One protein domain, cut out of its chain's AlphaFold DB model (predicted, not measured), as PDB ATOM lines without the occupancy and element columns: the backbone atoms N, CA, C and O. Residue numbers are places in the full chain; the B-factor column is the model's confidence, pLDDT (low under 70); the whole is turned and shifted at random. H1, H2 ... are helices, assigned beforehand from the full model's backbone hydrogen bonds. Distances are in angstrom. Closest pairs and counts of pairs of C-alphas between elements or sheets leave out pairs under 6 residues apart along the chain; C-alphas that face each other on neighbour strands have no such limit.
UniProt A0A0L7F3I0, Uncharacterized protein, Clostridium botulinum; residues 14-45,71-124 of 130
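What this domain is: This is residues 14 to 45 and 71 to 124 of the 130 residues of an uncharacterized protein of Clostridium botulinum (UniProt A0A0L7F3I0). Two long helices, H1 and H4, run the same way and overlap side by side only where the last part of H1 meets the first part of H4, making one long staggered rod. H2 packs on H4 near this overlap and slants away from it, and the small H3 packs on the last part of H2; residues 14 to 28 of H1 and 117 to 124 of H4 stick out at the two ends of the rod. The printed part has 86 residues with four named helices, in the order H1, H2, H3, H4, and no named strand: all helix. It is loose, with a radius of gyration of the C-alphas of 15.9 A, and elongated, spanning 59 by 31 by 26 A.

How they stand to each other: H1, residues 14 to 41, touches H4, residues 104 to 124, with residues 33 to 40 alone. Their closest C-alphas, of Val 40 and Lys 112, are 5.3 A apart, at a shallow tilt of 11 degrees, the same way. H2, residues 73 to 90, touches H4 with residues 84 to 88 alone, at a steep tilt of 53 degrees; the closest C-alphas, of Ser 88 and Ile 111, are 6.6 A apart. H3, residues 96 to 101, touches H2 at a steep tilt of 65 degrees, the closest C-alphas being those of Ile 89 and Leu 96, 6.5 A apart. H3 and H4 are close but not clearly touching, and H1 is apart from H2 and H3. In H1, H2, H3 and H4 every O i to N i+4 pair is within hydrogen-bond range.

Where its parts are: H1 begins at C-alpha 14 (107.831, 212.832, 168.462) and measures 41.0 A. H2 measures 25.8 A, H3 8.7 A and H4 30.5 A, ending at C-alpha 124 (151.803, 206.893, 208.089).

The domain as a whole: The C-alphas of Ser 14 and Glu 124 are the two farthest apart, 59.5 A. Residues 46 to 70 are not printed, and C-alphas 45 and 71 are 17.0 A apart across this cut. The links H2 to H3 and H3 to H4 are tight. The pLDDT is under 70 at residues 44 to 45, 71 and 122 to 124.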
ATOM      1  N   SER A  14     106.481 212.259 168.364       81.19
ATOM      2  CA  SER A  14     107.831 212.832 168.462       81.19
ATOM      3  C   SER A  14     108.058 213.546 169.796       81.19
ATOM      4  O   SER A  14     109.064 213.295 170.455       81.19
ATOM      5  N   GLU A  15     107.103 214.364 170.237       84.75
ATOM      6  CA  GLU A  15     107.163 215.096 171.508       84.75
ATOM      7  C   GLU A  15     107.183 214.127 172.700       84.75
ATOM      8  O   GLU A  15     107.953 214.298 173.646       84.75
ATOM      9  N   ILE A  16     106.400 213.042 172.631       86.19
ATOM     10  CA  ILE A  16     106.416 211.974 173.644       86.19
ATOM     11  C   ILE A  16     107.804 211.320 173.725       86.19
ATOM     12  O   ILE A  16     108.313 211.076 174.822       86.19
ATOM     13  N   TYR A  17     108.433 211.043 172.579       87.62
ATOM     14  CA  TYR A  17     109.766 210.441 172.533       87.62
ATOM     15  C   TYR A  17     110.838 211.362 173.133       87.62
ATOM     16  O   TYR A  17     111.696 210.902 173.887       87.62
ATOM     17  N   GLU A  18     110.763 212.665 172.863       88.44
ATOM     18  CA  GLU A  18     111.666 213.658 173.454       88.44
ATOM     19  C   GLU A  18     111.533 213.724 174.978       88.44
ATOM     20  O   GLU A  18     112.540 213.648 175.686       88.44
ATOM     21  N   VAL A  19     110.302 213.779 175.498       89.62
ATOM     22  CA  VAL A  19     110.043 213.788 176.947       89.62
ATOM     23  C   VAL A  19     110.593 212.525 177.614       89.62
ATOM     24  O   VAL A  19     111.261 212.611 178.649       89.62
ATOM     25  N   LEU A  20     110.369 211.352 177.014       91.69
ATOM     26  CA  LEU A  20     110.903 210.090 177.528       91.69
ATOM     27  C   LEU A  20     112.433 210.071 177.518       91.69
ATOM     28  O   LEU A  20     113.041 209.652 178.503       91.69
ATOM     29  N   ASN A  21     113.067 210.556 176.451       93.38
ATOM     30  CA  ASN A  21     114.522 210.643 176.379       93.38
ATOM     31  C   ASN A  21     115.095 211.555 177.465       93.38
ATOM     32  O   ASN A  21     116.053 211.169 178.136       93.38
ATOM     33  N   ILE A  22     114.497 212.729 177.682       93.81
ATOM     34  CA  ILE A  22     114.905 213.644 178.755       93.81
ATOM     35  C   ILE A  22     114.764 212.957 180.115       93.81
ATOM     36  O   ILE A  22     115.699 212.984 180.914       93.81
ATOM     37  N   TYR A  23     113.643 212.275 180.362       91.12
ATOM     38  CA  TYR A  23     113.442 211.514 181.593       91.12
ATOM     39  C   TYR A  23     114.518 210.435 181.793       91.12
ATOM     40  O   TYR A  23     115.092 210.334 182.880       91.12
ATOM     41  N   PHE A  24     114.847 209.655 180.759       93.94
ATOM     42  CA  PHE A  24     115.898 208.639 180.851       93.94
ATOM     43  C   PHE A  24     117.279 209.244 181.106       93.94
ATOM     44  O   PHE A  24     118.051 208.677 181.883       93.94
ATOM     45  N   LEU A  25     117.585 210.393 180.502       95.38
ATOM     46  CA  LEU A  25     118.833 211.116 180.747       95.38
ATOM     47  C   LEU A  25     118.921 211.610 182.194       95.38
ATOM     48  O   LEU A  25     119.929 211.355 182.851       95.38
ATOM     49  N   ILE A  26     117.854 212.229 182.716       92.75
ATOM     50  CA  ILE A  26     117.779 212.667 184.118       92.75
ATOM     51  C   ILE A  26     117.950 211.466 185.050       92.75
ATOM     52  O   ILE A  26     118.799 211.491 185.936       92.75
ATOM     53  N   LYS A  27     117.203 210.381 184.816       91.19
ATOM     54  CA  LYS A  27     117.280 209.164 185.632       91.19
ATOM     55  C   LYS A  27     118.688 208.569 185.635       91.19
ATOM     56  O   LYS A  27     119.195 208.192 186.689       91.19
ATOM     57  N   LYS A  28     119.338 208.497 184.470       94.69
ATOM     58  CA  LYS A  28     120.716 208.008 184.348       94.69
ATOM     59  C   LYS A  28     121.694 208.896 185.118       94.69
ATOM     60  O   LYS A  28     122.582 208.372 185.785       94.69
ATOM     61  N   TYR A  29     121.529 210.213 185.034       93.56
ATOM     62  CA  TYR A  29     122.380 211.164 185.741       93.56
ATOM     63  C   TYR A  29     122.221 211.051 187.262       93.56
ATOM     64  O   TYR A  29     123.215 210.889 187.963       93.56
ATOM     65  N   VAL A  30     120.983 211.013 187.766       90.19
ATOM     66  CA  VAL A  30     120.695 210.812 189.199       90.19
ATOM     67  C   VAL A  30     121.271 209.487 189.700       90.19
ATOM     68  O   VAL A  30     121.928 209.459 190.736       90.19
ATOM     69  N   ASN A  31     121.113 208.398 188.940       91.44
ATOM     70  CA  ASN A  31     121.719 207.115 189.298       91.44
ATOM     71  C   ASN A  31     123.249 207.204 189.384       91.44
ATOM     72  O   ASN A  31     123.833 206.655 190.312       91.44
ATOM     73  N   SER A  32     123.896 207.921 188.458       94.50
ATOM     74  CA  SER A  32     125.346 208.139 188.500       94.50
ATOM     75  C   SER A  32     125.785 208.872 189.767       94.50
ATOM     76  O   SER A  32     126.835 208.549 190.316       94.50
ATOM     77  N   ILE A  33     124.994 209.844 190.229       93.31
ATOM     78  CA  ILE A  33     125.257 210.571 191.474       93.31
ATOM     79  C   ILE A  33     125.134 209.622 192.667       93.31
ATOM     80  O   ILE A  33     126.058 209.547 193.467       93.31
ATOM     81  N   ASN A  34     124.049 208.849 192.751       90.94
ATOM     82  CA  ASN A  34     123.831 207.912 193.858       90.94
ATOM     83  C   ASN A  34     124.961 206.879 193.958       90.94
ATOM     84  O   ASN A  34     125.533 206.700 195.028       90.94
ATOM     85  N   THR A  35     125.352 206.266 192.835       92.44
ATOM     86  CA  THR A  35     126.488 205.331 192.800       92.44
ATOM     87  C   THR A  35     127.777 205.984 193.293       92.44
ATOM     88  O   THR A  35     128.554 205.353 194.002       92.44
ATOM     89  N   LYS A  36     128.003 207.256 192.949       93.81
ATOM     90  CA  LYS A  36     129.186 207.988 193.397       93.81
ATOM     91  C   LYS A  36     129.145 208.275 194.896       93.81
ATOM     92  O   LYS A  36     130.145 208.076 195.563       93.81
ATOM     93  N   ILE A  37     128.002 208.693 195.434       92.00
ATOM     94  CA  ILE A  37     127.817 208.934 196.875       92.00
ATOM     95  C   ILE A  37     128.154 207.670 197.675       92.00
ATOM     96  O   ILE A  37     128.936 207.740 198.620       92.00
ATOM     97  N   ILE A  38     127.634 206.516 197.253       90.50
ATOM     98  CA  ILE A  38     127.931 205.214 197.866       90.50
ATOM     99  C   ILE A  38     129.437 204.926 197.853       90.50
ATOM    100  O   ILE A  38     130.001 204.558 198.879       90.50
ATOM    101  N   ASP A  39     130.096 205.145 196.715       91.25
ATOM    102  CA  ASP A  39     131.539 204.936 196.546       91.25
ATOM    103  C   ASP A  39     132.400 205.885 197.404       91.25
ATOM    104  O   ASP A  39     133.432 205.470 197.927       91.25
ATOM    105  N   VAL A  40     131.991 207.147 197.576       90.69
ATOM    106  CA  VAL A  40     132.725 208.124 198.403       90.69
ATOM    107  C   VAL A  40     132.563 207.841 199.894       90.69
ATOM    108  O   VAL A  40     133.537 207.917 200.639       90.69
ATOM    109  N   PHE A  41     131.344 207.537 200.341       86.75
ATOM    110  CA  PHE A  41     131.034 207.413 201.769       86.75
ATOM    111  C   PHE A  41     131.057 205.972 202.290       86.75
ATOM    112  O   PHE A  41     130.917 205.765 203.493       86.75
ATOM    113  N   GLY A  42     131.232 204.978 201.416       81.44
ATOM    114  CA  GLY A  42     131.251 203.566 201.800       81.44
ATOM    115  C   GLY A  42     129.923 203.082 202.388       81.44
ATOM    116  O   GLY A  42     129.924 202.217 203.264       81.44
ATOM    117  N   ILE A  43     128.801 203.663 201.951       75.25
ATOM    118  CA  ILE A  43     127.463 203.295 202.434       75.25
ATOM    119  C   ILE A  43     127.125 201.900 201.899       75.25
ATOM    120  O   ILE A  43     127.117 201.667 200.694       75.25
ATOM    121  N   ASP A  44     126.856 200.953 202.795       62.69
ATOM    122  CA  ASP A  44     126.383 199.624 202.417       62.69
ATOM    123  C   ASP A  44     124.862 199.683 202.237       62.69
ATOM    124  O   ASP A  44     124.114 199.571 203.209       62.69
ATOM    125  N   ASP A  45     124.409 199.863 200.994       56.47
ATOM    126  CA  ASP A  45     122.986 199.936 200.614       56.47
ATOM    127  C   ASP A  45     122.142 198.729 201.091       56.47
ATOM    128  O   ASP A  45     120.915 198.775 201.033       56.47
ATOM    129  N   ILE A  71     109.317 209.494 205.035       56.47
ATOM    130  CA  ILE A  71     110.344 210.508 204.852       56.47
ATOM    131  C   ILE A  71     110.306 210.774 203.363       56.47
ATOM    132  O   ILE A  71     110.438 209.853 202.544       56.47
ATOM    133  N   ASN A  72     109.938 212.001 203.015       76.69
ATOM    134  CA  ASN A  72     109.748 212.333 201.631       76.69
ATOM    135  C   ASN A  72     111.112 212.126 200.979       76.69
ATOM    136  O   ASN A  72     112.103 212.698 201.418       76.69
ATOM    137  N   ILE A  73     111.168 211.284 199.950       74.12
ATOM    138  CA  ILE A  73     112.414 210.947 199.255       74.12
ATOM    139  C   ILE A  73     113.170 212.229 198.849       74.12
ATOM    140  O   ILE A  73     114.398 212.255 198.836       74.12
ATOM    141  N   TYR A  74     112.444 213.315 198.561       77.69
ATOM    142  CA  TYR A  74     113.029 214.619 198.259       77.69
ATOM    143  C   TYR A  74     113.712 215.293 199.456       77.69
ATOM    144  O   TYR A  74     114.766 215.897 199.264       77.69
ATOM    145  N   ASP A  75     113.166 215.158 200.666       79.75
ATOM    146  CA  ASP A  75     113.783 215.686 201.889       79.75
ATOM    147  C   ASP A  75     115.081 214.922 202.185       79.75
ATOM    148  O   ASP A  75     116.119 215.536 202.422       79.75
ATOM    149  N   SER A  76     115.081 213.595 202.003       81.62
ATOM    150  CA  SER A  76     116.306 212.790 202.103       81.62
ATOM    151  C   SER A  76     117.379 213.227 201.099       81.62
ATOM    152  O   SER A  76     118.551 213.349 201.454       81.62
ATOM    153  N   TYR A  77     117.006 213.494 199.843       83.88
ATOM    154  CA  TYR A  77     117.961 213.996 198.849       83.88
ATOM    155  C   TYR A  77     118.509 215.380 199.208       83.88
ATOM    156  O   TYR A  77     119.688 215.650 198.966       83.88
ATOM    157  N   LEU A  78     117.683 216.251 199.789       88.06
ATOM    158  CA  LEU A  78     118.116 217.570 200.235       88.06
ATOM    159  C   LEU A  78     119.143 217.467 201.370       88.06
ATOM    160  O   LEU A  78     120.176 218.136 201.320       88.06
ATOM    161  N   ASP A  79     118.907 216.589 202.342       88.81
ATOM    162  CA  ASP A  79     119.828 216.350 203.457       88.81
ATOM    163  C   ASP A  79     121.174 215.784 202.993       88.81
ATOM    164  O   ASP A  79     122.240 216.211 203.457       88.81
ATOM    165  N   ILE A  80     121.147 214.879 202.013       89.44
ATOM    166  CA  ILE A  80     122.356 214.345 201.379       89.44
ATOM    167  C   ILE A  80     123.149 215.470 200.699       89.44
ATOM    168  O   ILE A  80     124.356 215.592 200.917       89.44
ATOM    169  N   LEU A  81     122.492 216.330 199.916       91.69
ATOM    170  CA  LEU A  81     123.155 217.461 199.256       91.69
ATOM    171  C   LEU A  81     123.743 218.451 200.267       91.69
ATOM    172  O   LEU A  81     124.896 218.860 200.126       91.69
ATOM    173  N   ASN A  82     122.995 218.782 201.321       91.94
ATOM    174  CA  ASN A  82     123.478 219.632 202.410       91.94
ATOM    175  C   ASN A  82     124.728 219.045 203.070       91.94
ATOM    176  O   ASN A  82     125.679 219.770 203.365       91.94
ATOM    177  N   THR A  83     124.754 217.727 203.269       91.19
ATOM    178  CA  THR A  83     125.914 217.023 203.819       91.19
ATOM    179  C   THR A  83     127.125 217.149 202.897       91.19
ATOM    180  O   THR A  83     128.196 217.551 203.352       91.19
ATOM    181  N   ILE A  84     126.954 216.904 201.594       93.81
ATOM    182  CA  ILE A  84     128.023 217.044 200.595       93.81
ATOM    183  C   ILE A  84     128.591 218.472 200.596       93.81
ATOM    184  O   ILE A  84     129.810 218.658 200.647       93.81
ATOM    185  N   PHE A  85     127.727 219.491 200.601       94.06
ATOM    186  CA  PHE A  85     128.160 220.889 200.622       94.06
ATOM    187  C   PHE A  85     128.888 221.253 201.916       94.06
ATOM    188  O   PHE A  85     129.937 221.897 201.874       94.06
ATOM    189  N   ASN A  86     128.387 220.795 203.064       92.44
ATOM    190  CA  ASN A  86     129.038 221.023 204.349       92.44
ATOM    191  C   ASN A  86     130.429 220.384 204.408       92.44
ATOM    192  O   ASN A  86     131.358 221.018 204.908       92.44
ATOM    193  N   ILE A  87     130.599 219.174 203.869       91.69
ATOM    194  CA  ILE A  87     131.909 218.509 203.792       91.69
ATOM    195  C   ILE A  87     132.854 219.299 202.882       91.69
ATOM    196  O   ILE A  87     133.986 219.581 203.272       91.69
ATOM    197  N   SER A  88     132.388 219.721 201.705       92.19
ATOM    198  CA  SER A  88     133.192 220.535 200.785       92.19
ATOM    199  C   SER A  88     133.697 221.826 201.438       92.19
ATOM    200  O   SER A  88     134.883 222.146 201.350       92.19
ATOM    201  N   ILE A  89     132.814 222.552 202.125       92.56
ATOM    202  CA  ILE A  89     133.159 223.833 202.746       92.56
ATOM    203  C   ILE A  89     134.068 223.631 203.961       92.56
ATOM    204  O   ILE A  89     135.048 224.353 204.132       92.56
ATOM    205  N   ARG A  90     133.748 222.668 204.832       90.62
ATOM    206  CA  ARG A  90     134.427 222.521 206.128       90.62
ATOM    207  C   ARG A  90     135.706 221.706 206.025       90.62
ATOM    208  O   ARG A  90     136.749 222.159 206.489       90.62
ATOM    209  N   GLU A  91     135.624 220.533 205.410       86.81
ATOM    210  CA  GLU A  91     136.741 219.589 205.351       86.81
ATOM    211  C   GLU A  91     137.671 219.921 204.187       86.81
ATOM    212  O   GLU A  91     138.888 219.940 204.355       86.81
ATOM    213  N   CYS A  92     137.113 220.267 203.021       88.06
ATOM    214  CA  CYS A  92     137.926 220.585 201.844       88.06
ATOM    215  C   CYS A  92     138.281 222.078 201.724       88.06
ATOM    216  O   CYS A  92     139.026 222.452 200.821       88.06
ATOM    217  N   LYS A  93     137.777 222.918 202.645       89.19
ATOM    218  CA  LYS A  93     138.023 224.370 202.735       89.19
ATOM    219  C   LYS A  93     137.651 225.163 201.476       89.19
ATOM    220  O   LYS A  93     138.220 226.229 201.238       89.19
ATOM    221  N   ASN A  94     136.690 224.673 200.699       89.69
ATOM    222  CA  ASN A  94     136.157 225.420 199.563       89.69
ATOM    223  C   ASN A  94     135.263 226.569 200.052       89.69
ATOM    224  O   ASN A  94     134.586 226.475 201.079       89.69
ATOM    225  N   SER A  95     135.206 227.658 199.293       92.75
ATOM    226  CA  SER A  95     134.149 228.653 199.457       92.75
ATOM    227  C   SER A  95     132.813 228.112 198.940       92.75
ATOM    228  O   SER A  95     132.771 227.291 198.026       92.75
ATOM    229  N   LEU A  96     131.699 228.642 199.459       90.19
ATOM    230  CA  LEU A  96     130.358 228.286 198.976       90.19
ATOM    231  C   LEU A  96     130.225 228.459 197.454       90.19
ATOM    232  O   LEU A  96     129.585 227.648 196.795       90.19
ATOM    233  N   LYS A  97     130.843 229.505 196.890       93.25
ATOM    234  CA  LYS A  97     130.816 229.753 195.448       93.25
ATOM    235  C   LYS A  97     131.524 228.638 194.678       93.25
ATOM    236  O   LYS A  97     130.953 228.108 193.736       93.25
ATOM    237  N   GLU A  98     132.730 228.262 195.098       91.31
ATOM    238  CA  GLU A  98     133.473 227.161 194.472       91.31
ATOM    239  C   GLU A  98     132.704 225.840 194.575       91.31
ATOM    240  O   GLU A  98     132.657 225.090 193.608       91.31
ATOM    241  N   THR A  99     132.047 225.575 195.708       92.62
ATOM    242  CA  THR A  99     131.201 224.385 195.880       92.62
ATOM    243  C   THR A  99     130.010 224.366 194.913       92.62
ATOM    244  O   THR A  99     129.682 223.305 194.391       92.62
ATOM    245  N   LEU A 100     129.360 225.510 194.667       92.25
ATOM    246  CA  LEU A 100     128.168 225.604 193.808       92.25
ATOM    247  C   LEU A 100     128.482 225.693 192.304       92.25
ATOM    248  O   LEU A 100     127.636 225.323 191.493       92.25
ATOM    249  N   ASP A 101     129.669 226.177 191.928       94.56
ATOM    250  CA  ASP A 101     130.087 226.325 190.525       94.56
ATOM    251  C   ASP A 101     130.629 225.010 189.913       94.56
ATOM    252  O   ASP A 101     130.860 224.936 188.703       94.56
ATOM    253  N   ILE A 102     130.831 223.961 190.721       93.69
ATOM    254  CA  ILE A 102     131.351 222.650 190.295       93.69
ATOM    255  C   ILE A 102     130.199 221.644 190.137       93.69
ATOM    256  O   ILE A 102     129.201 221.690 190.855       93.69
ATOM    257  N   SER A 103     130.325 220.701 189.193       94.56
ATOM    258  CA  SER A 103     129.337 219.626 189.058       94.56
ATOM    259  C   SER A 103     129.351 218.716 190.292       94.56
ATOM    260  O   SER A 103     130.402 218.435 190.862       94.56
ATOM    261  N   ILE A 104     128.191 218.199 190.700       94.19
ATOM    262  CA  ILE A 104     128.102 217.345 191.895       94.19
ATOM    263  C   ILE A 104     128.990 216.089 191.799       94.19
ATOM    264  O   ILE A 104     129.507 215.627 192.811       94.19
ATOM    265  N   LEU A 105     129.209 215.557 190.591       95.44
ATOM    266  CA  LEU A 105     130.087 214.404 190.373       95.44
ATOM    267  C   LEU A 105     131.557 214.769 190.612       95.44
ATOM    268  O   LEU A 105     132.230 214.069 191.364       95.44
ATOM    269  N   ASP A 106     132.019 215.887 190.048       95.69
ATOM    270  CA  ASP A 106     133.394 216.365 190.243       95.69
ATOM    271  C   ASP A 106     133.639 216.774 191.702       95.69
ATOM    272  O   ASP A 106     134.719 216.560 192.253       95.69
ATOM    273  N   LEU A 107     132.616 217.332 192.357       95.75
ATOM    274  CA  LEU A 107     132.669 217.673 193.772       95.75
ATOM    275  C   LEU A 107     132.850 216.424 194.644       95.75
ATOM    276  O   LEU A 107     133.666 216.430 195.563       95.75
ATOM    277  N   LEU A 108     132.116 215.349 194.345       95.62
ATOM    278  CA  LEU A 108     132.262 214.064 195.029       95.62
ATOM    279  C   LEU A 108     133.639 213.439 194.777       95.62
ATOM    280  O   LEU A 108     134.244 212.925 195.715       95.62
ATOM    281  N   ASP A 109     134.169 213.527 193.554       95.06
ATOM    282  CA  ASP A 109     135.542 213.108 193.242       95.06
ATOM    283  C   ASP A 109     136.583 213.866 194.072       95.06
ATOM    284  O   ASP A 109     137.492 213.264 194.648       95.06
ATOM    285  N   TYR A 110     136.420 215.183 194.192       93.69
ATOM    286  CA  TYR A 110     137.297 216.007 195.012       93.69
ATOM    287  C   TYR A 110     137.211 215.645 196.500       93.69
ATOM    288  O   TYR A 110     138.241 215.504 197.159       93.69
ATOM    289  N   ILE A 111     136.001 215.441 197.028       94.25
ATOM    290  CA  ILE A 111     135.801 215.010 198.419       94.25
ATOM    291  C   ILE A 111     136.472 213.657 198.664       94.25
ATOM    292  O   ILE A 111     137.198 213.514 199.647       94.25
ATOM    293  N   LYS A 112     136.285 212.684 197.763       93.88
ATOM    294  CA  LYS A 112     136.920 211.365 197.868       93.88
ATOM    295  C   LYS A 112     138.435 211.481 197.947       93.88
ATOM    296  O   LYS A 112     139.049 210.938 198.858       93.88
ATOM    297  N   PHE A 113     139.019 212.255 197.038       92.31
ATOM    298  CA  PHE A 113     140.455 212.503 197.015       92.31
ATOM    299  C   PHE A 113     140.972 213.084 198.342       92.31
ATOM    300  O   PHE A 113     142.001 212.644 198.849       92.31
ATOM    301  N   GLN A 114     140.246 214.037 198.937       90.50
ATOM    302  CA  GLN A 114     140.620 214.624 200.228       90.50
ATOM    303  C   GLN A 114     140.513 213.617 201.384       90.50
ATOM    304  O   GLN A 114     141.398 213.569 202.241       90.50
ATOM    305  N   ILE A 115     139.463 212.787 201.396       89.69
ATOM    306  CA  ILE A 115     139.296 211.702 202.374       89.69
ATOM    307  C   ILE A 115     140.449 210.696 202.257       89.69
ATOM    308  O   ILE A 115     141.069 210.354 203.264       89.69
ATOM    309  N   ASP A 116     140.780 210.271 201.039       89.19
ATOM    310  CA  ASP A 116     141.854 209.310 200.782       89.19
ATOM    311  C   ASP A 116     143.222 209.851 201.221       89.19
ATOM    312  O   ASP A 116     144.010 209.121 201.822       89.19
ATOM    313  N   ILE A 117     143.513 211.137 200.980       88.88
ATOM    314  CA  ILE A 117     144.745 211.772 201.479       88.88
ATOM    315  C   ILE A 117     144.811 211.700 203.001       88.88
ATOM    316  O   ILE A 117     145.827 211.267 203.543       88.88
ATOM    317  N   LYS A 118     143.739 212.114 203.682       85.62
ATOM    318  CA  LYS A 118     143.691 212.153 205.146       85.62
ATOM    319  C   LYS A 118     143.890 210.760 205.742       85.62
ATOM    320  O   LYS A 118     144.752 210.576 206.594       85.62
ATOM    321  N   ASN A 119     143.183 209.764 205.208       84.88
ATOM    322  CA  ASN A 119     143.312 208.376 205.643       84.88
ATOM    323  C   ASN A 119     144.742 207.843 205.457       84.88
ATOM    324  O   ASN A 119     145.260 207.140 206.321       84.88
ATOM    325  N   ASN A 120     145.405 208.163 204.343       82.31
ATOM    326  CA  ASN A 120     146.785 207.729 204.114       82.31
ATOM    327  C   ASN A 120     147.784 208.423 205.057       82.31
ATOM    328  O   ASN A 120     148.705 207.768 205.543       82.31
ATOM    329  N   GLN A 121     147.588 209.709 205.360       76.31
ATOM    330  CA  GLN A 121     148.419 210.446 206.322       76.31
ATOM    331  C   GLN A 121     148.309 209.865 207.735       76.31
ATOM    332  O   GLN A 121     149.334 209.608 208.365       76.31
ATOM    333  N   ASP A 122     147.088 209.575 208.188       68.62
ATOM    334  CA  ASP A 122     146.857 208.980 209.504       68.62
ATOM    335  C   ASP A 122     147.579 207.624 209.626       68.62
ATOM    336  O   ASP A 122     148.255 207.358 210.619       68.62
ATOM    337  N   ASN A 123     147.535 206.787 208.582       63.88
ATOM    338  CA  ASN A 123     148.233 205.495 208.556       63.88
ATOM    339  C   ASN A 123     149.769 205.620 208.608       63.88
ATOM    340  O   ASN A 123     150.434 204.785 209.232       63.88
ATOM    341  N   GLU A 124     150.358 206.651 207.999       61.16
ATOM    342  CA  GLU A 124     151.803 206.893 208.089       61.16
ATOM    343  C   GLU A 124     152.244 207.332 209.494       61.16
ATOM    344  O   GLU A 124     153.314 206.922 209.953       61.16
TER     345      GLU A 124